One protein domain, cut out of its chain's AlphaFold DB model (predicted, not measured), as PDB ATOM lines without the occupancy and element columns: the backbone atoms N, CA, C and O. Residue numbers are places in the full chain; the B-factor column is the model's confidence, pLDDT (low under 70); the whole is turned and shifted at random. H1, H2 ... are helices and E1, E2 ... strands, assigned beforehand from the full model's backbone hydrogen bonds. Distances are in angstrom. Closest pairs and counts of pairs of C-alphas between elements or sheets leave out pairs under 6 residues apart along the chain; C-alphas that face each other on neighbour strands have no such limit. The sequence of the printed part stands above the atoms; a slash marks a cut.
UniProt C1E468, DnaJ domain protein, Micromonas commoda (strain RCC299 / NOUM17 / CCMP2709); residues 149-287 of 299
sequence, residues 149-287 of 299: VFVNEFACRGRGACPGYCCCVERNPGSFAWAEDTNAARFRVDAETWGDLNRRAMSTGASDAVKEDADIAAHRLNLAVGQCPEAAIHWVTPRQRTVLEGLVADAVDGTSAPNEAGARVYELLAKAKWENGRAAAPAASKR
ATOM      1  N   VAL A 149      32.095  35.985  46.854       91.81
ATOM      2  CA  VAL A 149      31.065  35.779  45.837       91.81
ATOM      3  C   VAL A 149      31.612  34.893  44.731       91.81
ATOM      4  O   VAL A 149      32.703  35.132  44.223       91.81
ATOM      5  N   PHE A 150      30.824  33.896  44.345       94.56
ATOM      6  CA  PHE A 150      31.055  33.071  43.167       94.56
ATOM      7  C   PHE A 150      29.890  33.235  42.190       94.56
ATOM      8  O   PHE A 150      28.728  33.271  42.609       94.56
ATOM      9  N   VAL A 151      30.192  33.323  40.893       94.62
ATOM     10  CA  VAL A 151      29.187  33.323  39.826       94.62
ATOM     11  C   VAL A 151      29.271  31.999  39.078       94.62
ATOM     12  O   VAL A 151      30.303  31.662  38.513       94.62
ATOM     13  N   ASN A 152      28.172  31.253  39.068       94.00
ATOM     14  CA  ASN A 152      28.038  30.027  38.306       94.00
ATOM     15  C   ASN A 152      27.813  30.360  36.824       94.00
ATOM     16  O   ASN A 152      26.700  30.697  36.414       94.00
ATOM     17  N   GLU A 153      28.868  30.247  36.020       93.06
ATOM     18  CA  GLU A 153      28.821  30.523  34.580       93.06
ATOM     19  C   GLU A 153      27.863  29.594  33.828       93.06
ATOM     20  O   GLU A 153      27.207  30.039  32.892       93.06
ATOM     21  N   PHE A 154      27.680  28.351  34.292       90.94
ATOM     22  CA  PHE A 154      26.747  27.393  33.686       90.94
ATOM     23  C   PHE A 154      25.270  27.773  33.887       90.94
ATOM     24  O   PHE A 154      24.411  27.323  33.132       90.94
ATOM     25  N   ALA A 155      24.970  28.592  34.901       90.94
ATOM     26  CA  ALA A 155      23.628  29.102  35.200       90.94
ATOM     27  C   ALA A 155      23.418  30.550  34.724       90.94
ATOM     28  O   ALA A 155      22.302  31.074  34.757       90.94
ATOM     29  N   CYS A 156      24.494  31.244  34.351       92.75
ATOM     30  CA  CYS A 156      24.438  32.645  33.977       92.75
ATOM     31  C   CYS A 156      23.774  32.801  32.603       92.75
ATOM     32  O   CYS A 156      24.152  32.138  31.643       92.75
ATOM     33  N   ARG A 157      22.825  33.738  32.472       89.56
ATOM     34  CA  ARG A 157      22.203  34.042  31.168       89.56
ATOM     35  C   ARG A 157      23.178  34.678  30.172       89.56
ATOM     36  O   ARG A 157      22.954  34.596  28.971       89.56
ATOM     37  N   GLY A 158      24.232  35.317  30.673       88.31
ATOM     38  CA  GLY A 158      25.247  35.975  29.862       88.31
ATOM     39  C   GLY A 158      24.892  37.392  29.395       88.31
ATOM     40  O   GLY A 158      23.812  37.935  29.667       88.31
ATOM     41  N   ARG A 159      25.855  38.019  28.713       88.94
ATOM     42  CA  ARG A 159      25.798  39.403  28.233       88.94
ATOM     43  C   ARG A 159      24.617  39.595  27.279       88.94
ATOM     44  O   ARG A 159      24.488  38.899  26.280       88.94
ATOM     45  N   GLY A 160      23.759  40.571  27.579       83.75
ATOM     46  CA  GLY A 160      22.593  40.931  26.756       83.75
ATOM     47  C   GLY A 160      21.329  40.097  27.002       83.75
ATOM     48  O   GLY A 160      20.242  40.555  26.664       83.75
ATOM     49  N   ALA A 161      21.433  38.928  27.640       87.12
ATOM     50  CA  ALA A 161      20.272  38.121  28.032       87.12
ATOM     51  C   ALA A 161      19.787  38.420  29.464       87.12
ATOM     52  O   ALA A 161      18.639  38.128  29.811       87.12
ATOM     53  N   CYS A 162      20.644  39.008  30.305       87.12
ATOM     54  CA  CYS A 162      20.259  39.527  31.616       87.12
ATOM     55  C   CYS A 162      19.374  40.782  31.471       87.12
ATOM     56  O   CYS A 162      19.823  41.768  30.885       87.12
ATOM     57  N   PRO A 163      18.149  40.798  32.032       83.75
ATOM     58  CA  PRO A 163      17.347  42.016  32.126       83.75
ATOM     59  C   PRO A 163      18.084  43.150  32.856       83.75
ATOM     60  O   PRO A 163      18.744  42.908  33.867       83.75
ATOM     61  N   GLY A 164      17.908  44.399  32.411       80.00
ATOM     62  CA  GLY A 164      18.583  45.565  33.008       80.00
ATOM     63  C   GLY A 164      18.296  45.765  34.503       80.00
ATOM     64  O   GLY A 164      19.144  46.248  35.246       80.00
ATOM     65  N   TYR A 165      17.137  45.316  35.000       80.88
ATOM     66  CA  TYR A 165      16.809  45.409  36.429       80.88
ATOM     67  C   TYR A 165      17.572  44.406  37.314       80.88
ATOM     68  O   TYR A 165      17.651  44.615  38.521       80.88
ATOM     69  N   CYS A 166      18.141  43.336  36.745       82.25
ATOM     70  CA  CYS A 166      18.867  42.292  37.480       82.25
ATOM     71  C   CYS A 166      20.294  42.063  36.954       82.25
ATOM     72  O   CYS A 166      20.916  41.043  37.258       82.25
ATOM     73  N   CYS A 167      20.815  42.984  36.140       88.62
ATOM     74  CA  CYS A 167      22.157  42.890  35.582       88.62
ATOM     75  C   CYS A 167      23.206  43.205  36.661       88.62
ATOM     76  O   CYS A 167      23.389  44.355  37.066       88.62
ATOM     77  N   CYS A 168      23.906  42.172  37.134       91.62
ATOM     78  CA  CYS A 168      24.930  42.292  38.173       91.62
ATOM     79  C   CYS A 168      26.122  43.166  37.740       91.62
ATOM     80  O   CYS A 168      26.611  43.956  38.546       91.62
ATOM     81  N   VAL A 169      26.530  43.089  36.467       92.62
ATOM     82  CA  VAL A 169      27.644  43.880  35.910       92.62
ATOM     83  C   VAL A 169      27.301  45.367  35.796       92.62
ATOM     84  O   VAL A 169      28.143  46.208  36.088       92.62
ATOM     85  N   GLU A 170      26.066  45.720  35.431       90.00
ATOM     86  CA  GLU A 170      25.634  47.128  35.395       90.00
ATOM     87  C   GLU A 170      25.432  47.700  36.799       90.00
ATOM     88  O   GLU A 170      25.767  48.853  37.063       90.00
ATOM     89  N   ARG A 171      24.901  46.888  37.720       88.50
ATOM     90  CA  ARG A 171      24.619  47.321  39.093       88.50
ATOM     91  C   ARG A 171      25.881  47.531  39.917       88.50
ATOM     92  O   ARG A 171      25.922  48.441  40.747       88.50
ATOM     93  N   ASN A 172      26.882  46.679  39.731       90.06
ATOM     94  CA  ASN A 172      28.145  46.788  40.442       90.06
ATOM     95  C   ASN A 172      29.338  46.442  39.529       90.06
ATOM     96  O   ASN A 172      29.924  45.363  39.661       90.06
ATOM     97  N   PRO A 173      29.731  47.369  38.633       90.50
ATOM     98  CA  PRO A 173      30.849  47.163  37.710       90.50
ATOM     99  C   PRO A 173      32.209  47.082  38.419       90.50
ATOM    100  O   PRO A 173      33.176  46.590  37.843       90.50
ATOM    101  N   GLY A 174      32.292  47.550  39.670       89.25
ATOM    102  CA  GLY A 174      33.490  47.412  40.499       89.25
ATOM    103  C   GLY A 174      33.719  45.982  40.990       89.25
ATOM    104  O   GLY A 174      34.859  45.610  41.241       89.25
ATOM    105  N   SER A 175      32.664  45.164  41.087       92.25
ATOM    106  CA  SER A 175      32.765  43.778  41.564       92.25
ATOM    107  C   SER A 175      32.559  42.724  40.484       92.25
ATOM    108  O   SER A 175      33.126  41.639  40.581       92.25
ATOM    109  N   PHE A 176      31.769  43.022  39.453       94.56
ATOM    110  CA  PHE A 176      31.448  42.074  38.389       94.56
ATOM    111  C   PHE A 176      31.917  42.583  37.032       94.56
ATOM    112  O   PHE A 176      31.807  43.767  36.723       94.56
ATOM    113  N   ALA A 177      32.387  41.666  36.197       94.94
ATOM    114  CA  ALA A 177      32.744  41.927  34.812       94.94
ATOM    115  C   ALA A 177      32.206  40.814  33.910       94.94
ATOM    116  O   ALA A 177      31.929  39.707  34.366       94.94
ATOM    117  N   TRP A 178      32.046  41.110  32.625       94.12
ATOM    118  CA  TRP A 178      31.734  40.084  31.635       94.12
ATOM    119  C   TRP A 178      33.003  39.330  31.252       94.12
ATOM    120  O   TRP A 178      34.020  39.957  30.961       94.12
ATOM    121  N   ALA A 179      32.914  38.009  31.226       92.06
ATOM    122  CA  ALA A 179      33.935  37.135  30.685       92.06
ATOM    123  C   ALA A 179      33.916  37.207  29.147       92.06
ATOM    124  O   ALA A 179      32.842  37.189  28.540       92.06
ATOM    125  N   GLU A 180      35.082  37.348  28.516       88.88
ATOM    126  CA  GLU A 180      35.192  37.497  27.052       88.88
ATOM    127  C   GLU A 180      34.996  36.168  26.304       88.88
ATOM    128  O   GLU A 180      34.539  36.147  25.166       88.88
ATOM    129  N   ASP A 181      35.312  35.066  26.975       88.69
ATOM    130  CA  ASP A 181      35.256  33.681  26.514       88.69
ATOM    131  C   ASP A 181      33.836  33.095  26.584       88.69
ATOM    132  O   ASP A 181      33.327  32.566  25.596       88.69
ATOM    133  N   THR A 182      33.167  33.209  27.732       87.00
ATOM    134  CA  THR A 182      31.865  32.565  27.981       87.00
ATOM    135  C   THR A 182      30.682  33.520  27.846       87.00
ATOM    136  O   THR A 182      29.531  33.086  27.873       87.00
ATOM    137  N   ASN A 183      30.933  34.828  27.711       90.50
ATOM    138  CA  ASN A 183      29.934  35.894  27.846       90.50
ATOM    139  C   ASN A 183      29.168  35.876  29.183       90.50
ATOM    140  O   ASN A 183      28.210  36.637  29.334       90.50
ATOM    141  N   ALA A 184      29.560  35.052  30.158       92.56
ATOM    142  CA  ALA A 184      28.965  35.014  31.486       92.56
ATOM    143  C   ALA A 184      29.502  36.153  32.364       92.56
ATOM    144  O   ALA A 184      30.525  36.773  32.070       92.56
ATOM    145  N   ALA A 185      28.798  36.466  33.449       93.88
ATOM    146  CA  ALA A 185      29.334  37.370  34.460       93.88
ATOM    147  C   ALA A 185      30.357  36.618  35.329       93.88
ATOM    148  O   ALA A 185      30.101  35.490  35.737       93.88
ATOM    149  N   ARG A 186      31.475  37.266  35.660       93.62
ATOM    150  CA  ARG A 186      32.479  36.805  36.627       93.62
ATOM    151  C   ARG A 186      32.627  37.832  37.738       93.62
ATOM    152  O   ARG A 186      32.520  39.039  37.501       93.62
ATOM    153  N   PHE A 187      32.883  37.359  38.953       94.38
ATOM    154  CA  PHE A 187      33.344  38.242  40.017       94.38
ATOM    155  C   PHE A 187      34.824  38.541  39.779       94.38
ATOM    156  O   PHE A 187      35.604  37.638  39.476       94.38
ATOM    157  N   ARG A 188      35.219  39.809  39.863       92.56
ATOM    158  CA  ARG A 188      36.587  40.202  39.519       92.56
ATOM    159  C   ARG A 188      37.581  39.699  40.565       92.56
ATOM    160  O   ARG A 188      37.246  39.520  41.735       92.56
ATOM    161  N   VAL A 189      38.823  39.484  40.146       88.19
ATOM    162  CA  VAL A 189      39.898  39.042  41.050       88.19
ATOM    163  C   VAL A 189      40.348  40.180  41.975       88.19
ATOM    164  O   VAL A 189      40.702  39.935  43.120       88.19
ATOM    165  N   ASP A 190      40.287  41.424  41.500       88.69
ATOM    166  CA  ASP A 190      40.660  42.639  42.237       88.69
ATOM    167  C   ASP A 190      39.496  43.275  43.014       88.69
ATOM    168  O   ASP A 190      39.669  44.314  43.649       88.69
ATOM    169  N   ALA A 191      38.302  42.683  42.952       90.50
ATOM    170  CA  ALA A 191      37.135  43.216  43.632       90.50
ATOM    171  C   ALA A 191      37.160  42.915  45.132       90.50
ATOM    172  O   ALA A 191      37.383  41.778  45.548       90.50
ATOM    173  N   GLU A 192      36.829  43.930  45.933       88.56
ATOM    174  CA  GLU A 192      36.626  43.780  47.372       88.56
ATOM    175  C   GLU A 192      35.485  42.789  47.656       88.56
ATOM    176  O   GLU A 192      34.380  42.894  47.108       88.56
ATOM    177  N   THR A 193      35.746  41.830  48.540       88.25
ATOM    178  CA  THR A 193      34.725  40.915  49.054       88.25
ATOM    179  C   THR A 193      33.834  41.620  50.078       88.25
ATOM    180  O   THR A 193      34.122  42.724  50.543       88.25
ATOM    181  N   TRP A 194      32.750  40.964  50.506       86.50
ATOM    182  CA  TRP A 194      31.945  41.493  51.610       86.50
ATOM    183  C   TRP A 194      32.781  41.688  52.886       86.50
ATOM    184  O   TRP A 194      32.548  42.634  53.642       86.50
ATOM    185  N   GLY A 195      33.749  40.801  53.129       82.19
ATOM    186  CA  GLY A 195      34.646  40.880  54.279       82.19
ATOM    187  C   GLY A 195      35.529  42.118  54.244       82.19
ATOM    188  O   GLY A 195      35.621  42.837  55.241       82.19
ATOM    189  N   ASP A 196      36.094  42.413  53.074       85.38
ATOM    190  CA  ASP A 196      36.950  43.581  52.848       85.38
ATOM    191  C   ASP A 196      36.171  44.885  53.034       85.38
ATOM    192  O   ASP A 196      36.582  45.758  53.801       85.38
ATOM    193  N   LEU A 197      34.983  44.973  52.429       86.50
ATOM    194  CA  LEU A 197      34.101  46.135  52.549       86.50
ATOM    195  C   LEU A 197      33.677  46.373  54.003       86.50
ATOM    196  O   LEU A 197      33.741  47.496  54.502       86.50
ATOM    197  N   ASN A 198      33.311  45.311  54.722       83.69
ATOM    198  CA  ASN A 198      32.943  45.410  56.131       83.69
ATOM    199  C   ASN A 198      34.138  45.827  57.007       83.69
ATOM    200  O   ASN A 198      33.979  46.598  57.950       83.69
ATOM    201  N   ARG A 199      35.349  45.354  56.696       84.75
ATOM    202  CA  ARG A 199      36.580  45.759  57.388       84.75
ATOM    203  C   ARG A 199      36.884  47.237  57.155       84.75
ATOM    204  O   ARG A 199      37.220  47.944  58.103       84.75
ATOM    205  N   ARG A 200      36.708  47.713  55.921       84.12
ATOM    206  CA  ARG A 200      36.860  49.124  55.555       84.12
ATOM    207  C   ARG A 200      35.857  50.001  56.309       84.12
ATOM    208  O   ARG A 200      36.275  50.967  56.948       84.12
ATOM    209  N   ALA A 201      34.583  49.604  56.345       80.50
ATOM    210  CA  ALA A 201      33.525  50.306  57.077       80.50
ATOM    211  C   ALA A 201      33.769  50.366  58.600       80.50
ATOM    212  O   ALA A 201      33.499  51.379  59.246       80.50
ATOM    213  N   MET A 202      34.329  49.301  59.182       79.38
ATOM    214  CA  MET A 202      34.558  49.191  60.630       79.38
ATOM    215  C   MET A 202      35.947  49.665  61.086       79.38
ATOM    216  O   MET A 202      36.246  49.619  62.280       79.38
ATOM    217  N   SER A 203      36.806  50.115  60.168       83.44
ATOM    218  CA  SER A 203      38.185  50.485  60.491       83.44
ATOM    219  C   SER A 203      38.265  51.705  61.422       83.44
ATOM    220  O   SER A 203      37.613  52.741  61.231       83.44
ATOM    221  N   THR A 204      39.085  51.587  62.467       78.19
ATOM    222  CA  THR A 204      39.362  52.668  63.415       78.19
ATOM    223  C   THR A 204      40.278  53.697  62.749       78.19
ATOM    224  O   THR A 204      41.415  53.407  62.398       78.19
ATOM    225  N   GLY A 205      39.765  54.910  62.533       81.56
ATOM    226  CA  GLY A 205      40.496  55.998  61.868       81.56
ATOM    227  C   GLY A 205      40.062  56.297  60.430       81.56
ATOM    228  O   GLY A 205      40.489  57.314  59.888       81.56
ATOM    229  N   ALA A 206      39.179  55.496  59.823       82.88
ATOM    230  CA  ALA A 206      38.528  55.892  58.574       82.88
ATOM    231  C   ALA A 206      37.581  57.079  58.794       82.88
ATOM    232  O   ALA A 206      36.849  57.130  59.789       82.88
ATOM    233  N   SER A 207      37.582  58.014  57.842       90.94
ATOM    234  CA  SER A 207      36.625  59.119  57.811       90.94
ATOM    235  C   SER A 207      35.209  58.613  57.535       90.94
ATOM    236  O   SER A 207      35.025  57.545  56.946       90.94
ATOM    237  N   ASP A 208      34.201  59.400  57.911       89.31
ATOM    238  CA  ASP A 208      32.795  59.043  57.678       89.31
ATOM    239  C   ASP A 208      32.496  58.802  56.191       89.31
ATOM    240  O   ASP A 208      31.783  57.863  55.857       89.31
ATOM    241  N   ALA A 209      33.133  59.563  55.293       90.94
ATOM    242  CA  ALA A 209      33.006  59.374  53.849       90.94
ATOM    243  C   ALA A 209      33.527  58.006  53.374       90.94
ATOM    244  O   ALA A 209      32.921  57.384  52.508       90.94
ATOM    245  N   VAL A 210      34.633  57.511  53.945       89.19
ATOM    246  CA  VAL A 210      35.189  56.190  53.595       89.19
ATOM    247  C   VAL A 210      34.274  55.068  54.079       89.19
ATOM    248  O   VAL A 210      34.110  54.066  53.384       89.19
ATOM    249  N   LYS A 211      33.673  55.236  55.260       86.94
ATOM    250  CA  LYS A 211      32.723  54.266  55.813       86.94
ATOM    251  C   LYS A 211      31.435  54.226  55.002       86.94
ATOM    252  O   LYS A 211      30.983  53.147  54.642       86.94
ATOM    253  N   GLU A 212      30.894  55.394  54.663       90.00
ATOM    254  CA  GLU A 212      29.693  55.513  53.837       90.00
ATOM    255  C   GLU A 212      29.903  54.911  52.439       90.00
ATOM    256  O   GLU A 212      29.054  54.157  51.966       90.00
ATOM    257  N   ASP A 213      31.050  55.162  51.802       90.69
ATOM    258  CA  ASP A 213      31.388  54.550  50.514       90.69
ATOM    259  C   ASP A 213      31.464  53.014  50.599       90.69
ATOM    260  O   ASP A 213      30.896  52.313  49.757       90.69
ATOM    261  N   ALA A 214      32.096  52.476  51.649       88.38
ATOM    262  CA  ALA A 214      32.168  51.034  51.881       88.38
ATOM    263  C   ALA A 214      30.779  50.410  52.115       88.38
ATOM    264  O   ALA A 214      30.471  49.367  51.537       88.38
ATOM    265  N   ASP A 215      29.916  51.069  52.892       86.31
ATOM    266  CA  ASP A 215      28.539  50.626  53.136       86.31
ATOM    267  C   ASP A 215      27.694  50.638  51.852       86.31
ATOM    268  O   ASP A 215      26.933  49.699  51.590       86.31
ATOM    269  N   ILE A 216      27.841  51.670  51.011       88.50
ATOM    270  CA  ILE A 216      27.164  51.761  49.708       88.50
ATOM    271  C   ILE A 216      27.641  50.641  48.776       88.50
ATOM    272  O   ILE A 216      26.815  49.983  48.133       88.50
ATOM    273  N   ALA A 217      28.951  50.399  48.702       88.31
ATOM    274  CA  ALA A 217      29.524  49.327  47.894       88.31
ATOM    275  C   ALA A 217      29.036  47.945  48.360       88.31
ATOM    276  O   ALA A 217      28.581  47.137  47.546       88.31
ATOM    277  N   ALA A 218      29.023  47.710  49.674       88.56
ATOM    278  CA  ALA A 218      28.500  46.492  50.280       88.56
ATOM    279  C   ALA A 218      27.018  46.304  49.920       88.56
ATOM    280  O   ALA A 218      26.610  45.257  49.411       88.56
ATOM    281  N   HIS A 219      26.202  47.345  50.084       87.06
ATOM    282  CA  HIS A 219      24.790  47.303  49.724       87.06
ATOM    283  C   HIS A 219      24.563  46.943  48.244       87.06
ATOM    284  O   HIS A 219      23.754  46.060  47.945       87.06
ATOM    285  N   ARG A 220      25.310  47.558  47.315       89.31
ATOM    286  CA  ARG A 220      25.236  47.236  45.877       89.31
ATOM    287  C   ARG A 220      25.620  45.789  45.586       89.31
ATOM    288  O   ARG A 220      24.938  45.140  44.792       89.31
ATOM    289  N   LEU A 221      26.665  45.278  46.238       89.00
ATOM    290  CA  LEU A 221      27.085  43.885  46.114       89.00
ATOM    291  C   LEU A 221      25.977  42.925  46.574       89.00
ATOM    292  O   LEU A 221      25.617  42.010  45.836       89.00
ATOM    293  N   ASN A 222      25.366  43.178  47.735       88.38
ATOM    294  CA  ASN A 222      24.239  42.384  48.233       88.38
ATOM    295  C   ASN A 222      23.049  42.368  47.272       88.38
ATOM    296  O   ASN A 222      22.465  41.309  47.036       88.38
ATOM    297  N   LEU A 223      22.682  43.528  46.720       86.62
ATOM    298  CA  LEU A 223      21.597  43.610  45.743       86.62
ATOM    299  C   LEU A 223      21.923  42.815  44.478       86.62
ATOM    300  O   LEU A 223      21.077  42.058  44.013       86.62
ATOM    301  N   ALA A 224      23.143  42.940  43.951       87.19
ATOM    302  CA  ALA A 224      23.568  42.202  42.765       87.19
ATOM    303  C   ALA A 224      23.485  40.680  42.976       87.19
ATOM    304  O   ALA A 224      22.967  39.979  42.109       87.19
ATOM    305  N   VAL A 225      23.918  40.181  44.139       87.06
ATOM    306  CA  VAL A 225      23.823  38.753  44.485       87.06
ATOM    307  C   VAL A 225      22.361  38.315  44.663       87.06
ATOM    308  O   VAL A 225      21.975  37.249  44.192       87.06
ATOM    309  N   GLY A 226      21.528  39.132  45.315       84.69
ATOM    310  CA  GLY A 226      20.146  38.778  45.654       84.69
ATOM    311  C   GLY A 226      19.123  38.912  44.520       84.69
ATOM    312  O   GLY A 226      18.061  38.301  44.598       84.69
ATOM    313  N   GLN A 227      19.409  39.705  43.484       83.69
ATOM    314  CA  GLN A 227      18.459  40.005  42.402       83.69
ATOM    315  C   GLN A 227      18.626  39.119  41.160       83.69
ATOM    316  O   GLN A 227      17.837  39.245  40.225       83.69
ATOM    317  N   CYS A 228      19.620  38.226  41.120       85.94
ATOM    318  CA  CYS A 228      19.804  37.327  39.982       85.94
ATOM    319  C   CYS A 228      18.651  36.297  39.904       85.94
ATOM    320  O   CYS A 228      18.530  35.467  40.808       85.94
ATOM    321  N   PRO A 229      17.820  36.292  38.839       81.50
ATOM    322  CA  PRO A 229      16.629  35.439  38.761       81.50
ATOM    323  C   PRO A 229      16.958  33.948  38.620       81.50
ATOM    324  O   PRO A 229      16.208  33.112  39.111       81.50
ATOM    325  N   GLU A 230      18.089  33.619  37.991       80.88
ATOM    326  CA  GLU A 230      18.587  32.239  37.862       80.88
ATOM    327  C   GLU A 230      19.295  31.749  39.132       80.88
ATOM    328  O   GLU A 230      19.767  30.616  39.184       80.88
ATOM    329  N   ALA A 231      19.419  32.614  40.148       83.50
ATOM    330  CA  ALA A 231      20.234  32.370  41.332       83.50
ATOM    331  C   ALA A 231      21.668  31.932  40.982       83.50
ATOM    332  O   ALA A 231      22.250  31.124  41.692       83.50
ATOM    333  N   ALA A 232      22.239  32.480  39.903       90.19
ATOM    334  CA  ALA A 232      23.575  32.134  39.420       90.19
ATOM    335  C   ALA A 232      24.708  32.695  40.298       90.19
ATOM    336  O   ALA A 232      25.874  32.438  40.025       90.19
ATOM    337  N   ILE A 233      24.400  33.496  41.320       91.69
ATOM    338  CA  ILE A 233      25.390  34.161  42.170       91.69
ATOM    339  C   ILE A 233      25.245  33.638  43.597       91.69
ATOM    340  O   ILE A 233      24.147  33.634  44.159       91.69
ATOM    341  N   HIS A 234      26.354  33.203  44.189       90.88
ATOM    342  CA  HIS A 234      26.369  32.499  45.466       90.88
ATOM    343  C   HIS A 234      27.381  33.100  46.440       90.88
ATOM    344  O   HIS A 234      28.499  33.448  46.063       90.88
ATOM    345  N   TRP A 235      26.989  33.158  47.714       90.94
ATOM    346  CA  TRP A 235      27.902  33.430  48.820       90.94
ATOM    347  C   TRP A 235      28.671  32.161  49.178       90.94
ATOM    348  O   TRP A 235      28.067  31.139  49.519       90.94
ATOM    349  N   VAL A 236      29.995  32.244  49.130       91.12
ATOM    350  CA  VAL A 236      30.922  31.141  49.403       91.12
ATOM    351  C   VAL A 236      32.098  31.628  50.247       91.12
ATOM    352  O   VAL A 236      32.311  32.833  50.415       91.12
ATOM    353  N   THR A 237      32.858  30.700  50.815       89.19
ATOM    354  CA  THR A 237      34.141  31.027  51.445       89.19
ATOM    355  C   THR A 237      35.238  31.231  50.384       89.19
ATOM    356  O   THR A 237      35.072  30.786  49.243       89.19
ATOM    357  N   PRO A 238      36.352  31.917  50.699       87.88
ATOM    358  CA  PRO A 238      37.459  32.106  49.756       87.88
ATOM    359  C   PRO A 238      38.026  30.802  49.154       87.88
ATOM    360  O   PRO A 238      38.272  30.728  47.946       87.88
ATOM    361  N   ARG A 239      38.193  29.741  49.955       88.44
ATOM    362  CA  ARG A 239      38.674  28.430  49.484       88.44
ATOM    363  C   ARG A 239      37.628  27.731  48.625       88.44
ATOM    364  O   ARG A 239      37.973  27.217  47.565       88.44
ATOM    365  N   GLN A 240      36.352  27.765  49.023       91.88
ATOM    366  CA  GLN A 240      35.256  27.249  48.192       91.88
ATOM    367  C   GLN A 240      35.225  27.947  46.828       91.88
ATOM    368  O   GLN A 240      35.110  27.280  45.803       91.88
ATOM    369  N   ARG A 241      35.373  29.279  46.803       92.44
ATOM    370  CA  ARG A 241      35.433  30.068  45.567       92.44
ATOM    371  C   ARG A 241      36.559  29.597  44.653       92.44
ATOM    372  O   ARG A 241      36.299  29.333  43.488       92.44
ATOM    373  N   THR A 242      37.767  29.445  45.196       91.81
ATOM    374  CA  THR A 242      38.946  29.007  44.433       91.81
ATOM    375  C   THR A 242      38.702  27.654  43.755       91.81
ATOM    376  O   THR A 242      38.995  27.489  42.575       91.81
ATOM    377  N   VAL A 243      38.107  26.697  44.476       93.69
ATOM    378  CA  VAL A 243      37.779  25.373  43.919       93.69
ATOM    379  C   VAL A 243      36.716  25.471  42.819       93.69
ATOM    380  O   VAL A 243      36.854  24.836  41.776       93.69
ATOM    381  N   LEU A 244      35.660  26.264  43.026       95.56
ATOM    382  CA  LEU A 244      34.584  26.417  42.041       95.56
ATOM    383  C   LEU A 244      35.058  27.126  40.770       95.56
ATOM    384  O   LEU A 244      34.712  26.693  39.675       95.56
ATOM    385  N   GLU A 245      35.852  28.190  40.905       94.12
ATOM    386  CA  GLU A 245      36.451  28.896  39.767       94.12
ATOM    387  C   GLU A 245      37.401  27.982  38.989       94.12
ATOM    388  O   GLU A 245      37.363  27.996  37.763       94.12
ATOM    389  N   GLY A 246      38.172  27.129  39.675       93.69
ATOM    390  CA  GLY A 246      39.007  26.112  39.032       93.69
ATOM    391  C   GLY A 246      38.199  25.133  38.174       93.69
ATOM    392  O   GLY A 246      38.526  24.929  37.012       93.69
ATOM    393  N   LEU A 247      37.086  24.603  38.696       94.56
ATOM    394  CA  LEU A 247      36.210  23.699  37.933       94.56
ATOM    395  C   LEU A 247      35.595  24.363  36.694       94.56
ATOM    396  O   LEU A 247      35.395  23.707  35.671       94.56
ATOM    397  N   VAL A 248      35.259  25.651  36.791       93.38
ATOM    398  CA  VAL A 248      34.753  26.416  35.648       93.38
ATOM    399  C   VAL A 248      35.869  26.654  34.633       93.38
ATOM    400  O   VAL A 248      35.651  26.417  33.448       93.38
ATOM    401  N   ALA A 249      37.061  27.051  35.080       92.12
ATOM    402  CA  ALA A 249      38.218  27.262  34.215       92.12
ATOM    403  C   ALA A 249      38.604  25.979  33.461       92.12
ATOM    404  O   ALA A 249      38.711  26.006  32.240       92.12
ATOM    405  N   ASP A 250      38.676  24.834  34.148       92.50
ATOM    406  CA  ASP A 250      38.970  23.535  33.529       92.50
ATOM    407  C   ASP A 250      37.949  23.156  32.445       92.50
ATOM    408  O   ASP A 250      38.294  22.517  31.449       92.50
ATOM    409  N   ALA A 251      36.680  23.534  32.627       93.12
ATOM    410  CA  ALA A 251      35.634  23.303  31.638       93.12
ATOM    411  C   ALA A 251      35.736  24.249  30.434       93.12
ATOM    412  O   ALA A 251      35.454  23.838  29.308       93.12
ATOM    413  N   VAL A 252      36.129  25.504  30.663       90.00
ATOM    414  CA  VAL A 252      36.334  26.509  29.610       90.00
ATOM    415  C   VAL A 252      37.569  26.181  28.770       90.00
ATOM    416  O   VAL A 252      37.503  26.248  27.543       90.00
ATOM    417  N   ASP A 253      38.651  25.738  29.409       91.12
ATOM    418  CA  ASP A 253      39.897  25.327  28.753       91.12
ATOM    419  C   ASP A 253      39.780  23.958  28.053       91.12
ATOM    420  O   ASP A 253      40.680  23.535  27.326       91.12
ATOM    421  N   GLY A 254      38.655  23.256  28.240       89.25
ATOM    422  CA  GLY A 254      38.369  21.963  27.614       89.25
ATOM    423  C   GLY A 254      39.049  20.765  28.287       89.25
ATOM    424  O   GLY A 254      38.990  19.656  27.754       89.25
ATOM    425  N   THR A 255      39.665  20.962  29.454       90.38
ATOM    426  CA  THR A 255      40.268  19.903  30.280       90.38
ATOM    427  C   THR A 255      39.205  18.994  30.905       90.38
ATOM    428  O   THR A 255      39.462  17.816  31.145       90.38
ATOM    429  N   SER A 256      37.997  19.519  31.134       88.94
ATOM    430  CA  SER A 256      36.839  18.775  31.642       88.94
ATOM    431  C   SER A 256      35.589  19.015  30.794       88.94
ATOM    432  O   SER A 256      35.430  20.063  30.169       88.94
ATOM    433  N   ALA A 257      34.661  18.054  30.780       91.94
ATOM    434  CA  ALA A 257      33.408  18.205  30.047       91.94
ATOM    435  C   ALA A 257      32.481  19.233  30.745       91.94
ATOM    436  O   ALA A 257      32.211  19.085  31.941       91.94
ATOM    437  N   PRO A 258      31.929  20.243  30.036       90.12
ATOM    438  CA  PRO A 258      31.124  21.306  30.656       90.12
ATOM    439  C   PRO A 258      29.881  20.820  31.412       90.12
ATOM    440  O   PRO A 258      29.478  21.414  32.409       90.12
ATOM    441  N   ASN A 259      29.264  19.730  30.955       90.56
ATOM    442  CA  ASN A 259      28.108  19.123  31.615       90.56
ATOM    443  C   ASN A 259      28.474  18.483  32.965       90.56
ATOM    444  O   ASN A 259      27.728  18.626  33.932       90.56
ATOM    445  N   GLU A 260      29.613  17.794  33.033       91.44
ATOM    446  CA  GLU A 260      30.125  17.171  34.254       91.44
ATOM    447  C   GLU A 260      30.583  18.235  35.253       91.44
ATOM    448  O   GLU A 260      30.162  18.215  36.412       91.44
ATOM    449  N   ALA A 261      31.354  19.222  34.782       92.56
ATOM    450  CA  ALA A 261      31.782  20.357  35.591       92.56
ATOM    451  C   ALA A 261      30.583  21.140  36.145       92.56
ATOM    452  O   ALA A 261      30.529  21.423  37.341       92.56
ATOM    453  N   GLY A 262      29.571  21.407  35.312       92.00
ATOM    454  CA  GLY A 262      28.333  22.053  35.739       92.00
ATOM    455  C   GLY A 262      27.605  21.267  36.829       92.00
ATOM    456  O   GLY A 262      27.279  21.828  37.876       92.00
ATOM    457  N   ALA A 263      27.395  19.961  36.636       93.56
ATOM    458  CA  ALA A 263      26.758  19.104  37.638       93.56
ATOM    459  C   ALA A 263      27.536  19.091  38.966       93.56
ATOM    460  O   ALA A 263      26.935  19.202  40.039       93.56
ATOM    461  N   ARG A 264      28.871  19.029  38.895       94.62
ATOM    462  CA  ARG A 264      29.745  19.071  40.069       94.62
ATOM    463  C   ARG A 264      29.668  20.412  40.797       94.62
ATOM    464  O   ARG A 264      29.548  20.427  42.020       94.62
ATOM    465  N   VAL A 265      29.679  21.528  40.068       95.44
ATOM    466  CA  VAL A 265      29.503  22.875  40.632       95.44
ATOM    467  C   VAL A 265      28.159  22.988  41.352       95.44
ATOM    468  O   VAL A 265      28.118  23.457  42.488       95.44
ATOM    469  N   TYR A 266      27.064  22.501  40.758       93.81
ATOM    470  CA  TYR A 266      25.754  22.497  41.419       93.81
ATOM    471  C   TYR A 266      25.735  21.665  42.710       93.81
ATOM    472  O   TYR A 266      25.179  22.117  43.714       93.81
ATOM    473  N   GLU A 267      26.350  20.479  42.713       94.81
ATOM    474  CA  GLU A 267      26.468  19.635  43.910       94.81
ATOM    475  C   GLU A 267      27.228  20.360  45.032       94.81
ATOM    476  O   GLU A 267      26.754  20.442  46.168       94.81
ATOM    477  N   LEU A 268      28.394  20.926  44.710       95.00
ATOM    478  CA  LEU A 268      29.243  21.631  45.666       95.00
ATOM    479  C   LEU A 268      28.572  22.893  46.208       95.00
ATOM    480  O   LEU A 268      28.634  23.156  47.407       95.00
ATOM    481  N   LEU A 269      27.857  23.644  45.371       93.62
ATOM    482  CA  LEU A 269      27.087  24.807  45.811       93.62
ATOM    483  C   LEU A 269      25.947  24.431  46.761       93.62
ATOM    484  O   LEU A 269      25.667  25.169  47.709       93.62
ATOM    485  N   ALA A 270      25.297  23.284  46.548       91.44
ATOM    486  CA  ALA A 270      24.286  22.783  47.471       91.44
ATOM    487  C   ALA A 270      24.896  22.446  48.844       91.44
ATOM    488  O   ALA A 270      24.328  22.836  49.868       91.44
ATOM    489  N   LYS A 271      26.075  21.802  48.868       91.19
ATOM    490  CA  LYS A 271      26.834  21.537  50.106       91.19
ATOM    491  C   LYS A 271      27.272  22.827  50.790       91.19
ATOM    492  O   LYS A 271      26.962  23.026  51.960       91.19
ATOM    493  N   ALA A 272      27.878  23.750  50.045       89.38
ATOM    494  CA  ALA A 272      28.302  25.051  50.555       89.38
ATOM    495  C   ALA A 272      27.127  25.814  51.175       89.38
ATOM    496  O   ALA A 272      27.231  26.311  52.288       89.38
ATOM    497  N   LYS A 273      25.966  25.866  50.515       86.88
ATOM    498  CA  LYS A 273      24.774  26.535  51.060       86.88
ATOM    499  C   LYS A 273      24.331  25.938  52.400       86.88
ATOM    500  O   LYS A 273      23.883  26.674  53.281       86.88
ATOM    501  N   TRP A 274      24.439  24.623  52.544       84.81
ATOM    502  CA  TRP A 274      24.096  23.909  53.765       84.81
ATOM    503  C   TRP A 274      25.123  24.144  54.884       84.81
ATOM    504  O   TRP A 274      24.741  24.582  55.974       84.81
ATOM    505  N   GLU A 275      26.418  23.952  54.615       82.50
ATOM    506  CA  GLU A 275      27.470  24.124  55.626       82.50
ATOM    507  C   GLU A 275      27.721  25.583  55.987       82.50
ATOM    508  O   GLU A 275      27.828  25.912  57.167       82.50
ATOM    509  N   ASN A 276      27.704  26.494  55.017       80.00
ATOM    510  CA  ASN A 276      27.841  27.925  55.284       80.00
ATOM    511  C   ASN A 276      26.647  28.436  56.098       80.00
ATOM    512  O   ASN A 276      26.816  29.293  56.959       80.00
ATOM    513  N   GLY A 277      25.446  27.881  55.891       67.75
ATOM    514  CA  GLY A 277      24.281  28.156  56.734       67.75
ATOM    515  C   GLY A 277      24.467  27.698  58.186       67.75
ATOM    516  O   GLY A 277      24.024  28.389  59.107       67.75
ATOM    517  N   ARG A 278      25.167  26.576  58.410       54.56
ATOM    518  CA  ARG A 278      25.545  26.091  59.750       54.56
ATOM    519  C   ARG A 278      26.660  26.922  60.382       54.56
ATOM    520  O   ARG A 278      26.525  27.317  61.540       54.56
ATOM    521  N   ALA A 279      27.714  27.230  59.633       49.44
ATOM    522  CA  ALA A 279      28.833  28.058  60.079       49.44
ATOM    523  C   ALA A 279      28.406  29.517  60.349       49.44
ATOM    524  O   ALA A 279      28.923  30.163  61.257       49.44
ATOM    525  N   ALA A 280      27.399  30.022  59.625       47.94
ATOM    526  CA  ALA A 280      26.843  31.366  59.781       47.94
ATOM    527  C   ALA A 280      25.650  31.462  60.751       47.94
ATOM    528  O   ALA A 280      25.079  32.547  60.886       47.94
ATOM    529  N   ALA A 281      25.259  30.394  61.459       37.81
ATOM    530  CA  ALA A 281      24.112  30.413  62.377       37.81
ATOM    531  C   ALA A 281      24.139  31.543  63.448       37.81
ATOM    532  O   ALA A 281      23.067  32.077  63.764       37.81
ATOM    533  N   PRO A 282      25.298  32.025  63.954       37.22
ATOM    534  CA  PRO A 282      25.321  33.229  64.789       37.22
ATOM    535  C   PRO A 282      25.425  34.554  63.997       37.22
ATOM    536  O   PRO A 282      25.107  35.602  64.549       37.22
ATOM    537  N   ALA A 283      25.804  34.559  62.712       38.16
ATOM    538  CA  ALA A 283      25.928  35.774  61.888       38.16
ATOM    539  C   ALA A 283      24.637  36.129  61.123       38.16
ATOM    540  O   ALA A 283      24.284  37.303  61.022       38.16
ATOM    541  N   ALA A 284      23.882  35.135  60.645       39.47
ATOM    542  CA  ALA A 284      22.588  35.341  59.989       39.47
ATOM    543  C   ALA A 284      21.491  35.784  60.981       39.47
ATOM    544  O   ALA A 284      20.605  36.562  60.627       39.47
ATOM    545  N   SER A 285      21.575  35.344  62.243       36.75
ATOM    546  CA  SER A 285      20.669  35.768  63.322       36.75
ATOM    547  C   SER A 285      21.018  37.153  63.886       36.75
ATOM    548  O   SER A 285      20.108  37.908  64.222       36.75
ATOM    549  N   LYS A 286      22.305  37.540  63.895       42.34
ATOM    550  CA  LYS A 286      22.759  38.903  64.238       42.34
ATOM    551  C   LYS A 286      22.532  39.934  63.120       42.34
ATOM    552  O   LYS A 286      22.539  41.128  63.399       42.34
ATOM    553  N   ARG A 287      22.323  39.500  61.867       49.72
ATOM    554  CA  ARG A 287      22.235  40.379  60.679       49.72
ATOM    555  C   ARG A 287      20.923  40.301  59.905       49.72
ATOM    556  O   ARG A 287      20.821  40.873  58.822       49.72
TER     557      ARG A 287
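AT A GLANCE: This is residues 149 to 287 of the 299 residues of the protein "DnaJ domain protein" of Micromonas commoda (strain RCC299 / NOUM17 / CCMP2709) (UniProt C1E468). Two helical hairpins, H2 with H3 and H4 with H5, point their turns toward the two ends of the long axis, and between them lies a small core of two short strand ribbons: the ribbon E1 E4 packs on H4 and H5 and on residues 221 to 226 of H3, while the ribbon E2 E3 lies beside E1 with the short helix H1 next to it. Residues 277 to 287, of which 277 to 279 belong to H5 and 281 to 286 to H6, stick out as a free tail. The printed part has 139 residues with six named helices and four named strands, in the order E1, H1, E2, E3, H2, H3, E4, H4, H5, H6. The class is mostly helix, and each of the two sheets, E1 - E4 and E2 - E3, is an antiparallel pair. The whole is compact, with a radius of gyration of the C-alphas of 15.8 A, and spans 49 by 34 by 24 A.

HOW THE PARTS SIT: Strand E1, residues 149 to 151, is the antiparallel neighbour of E4, residues 233 to 236, at 140 degrees between their directions; N 150 and O 234 are within hydrogen-bond range at 2.9 A, as are N 234 and O 150 at 2.9 A. A long link leads from E1 to H1, residues 168 to 171. E2, residues 176 to 178, and E3, residues 185 to 187, form an antiparallel hairpin, with N 186 and O 177 within hydrogen-bond range at 2.8 A. The closest C-alphas of H1 and E2 are those of Val 169 and Phe 176, 4.9 A apart. The closest C-alphas of E1 and E3 are those of Val 151 and Arg 186, 5.8 A apart. H2, residues 194 to 202, and H3, residues 208 to 226, touch and form a helical hairpin, opposite ways at a shallow tilt of 23 degrees; their closest C-alphas are those of Ala 201 and Lys 211, 4.2 A apart. H3 touches H1 with residues 220 to 225 alone, the closest C-alphas being those of Cys 168 and Ala 224, 4.8 A apart. The C-alphas of Val 225 in H3 and Ile 233 in E4 are the closest of that pair, at 5.4 A. H4, residues 238 to 252, and H5, residues 258 to 279, touch and form a second helical hairpin, opposite ways at a shallow tilt of 9 degrees, with the C-alphas of Ala 251 and Pro 258 closest at 5.0 A. The closest C-alphas of H4 and E1 are those of Arg 241 and Phe 150, at 5.8 A; those of H5 and E4 are Ala 272 and Val 236, at 6.7 A. H3 is apart from both H4 and H5. H6, residues 281 to 286, and H5 meet only through their link. Each O i to N i+4 pair is within hydrogen-bond range in H2, H3, H4 and H5, and 1 of 2 in H6; H1 is too short for such a pair.

IN THESE COORDINATES: E1 begins at C-alpha 149, (31.065, 35.779, 45.837). From first to last C-alpha, H2 measures 12.1 A, H3 26.7 A, H4 20.9 A and H5 30.3 A. H3 runs from C-alpha 208 at (32.795, 59.043, 57.678) to C-alpha 226. H6 ends at C-alpha 286, (22.759, 38.903, 64.238).

THE WHOLE: The two C-alphas farthest apart are those of Gly 205 and Ala 257, at 49.9 A. The printed part has no cut. The link from E1 to H1, residues 152 to 167, is the long one. Mean pLDDT of the printed part is 85.7, and the residues under 70 are 277 to 287.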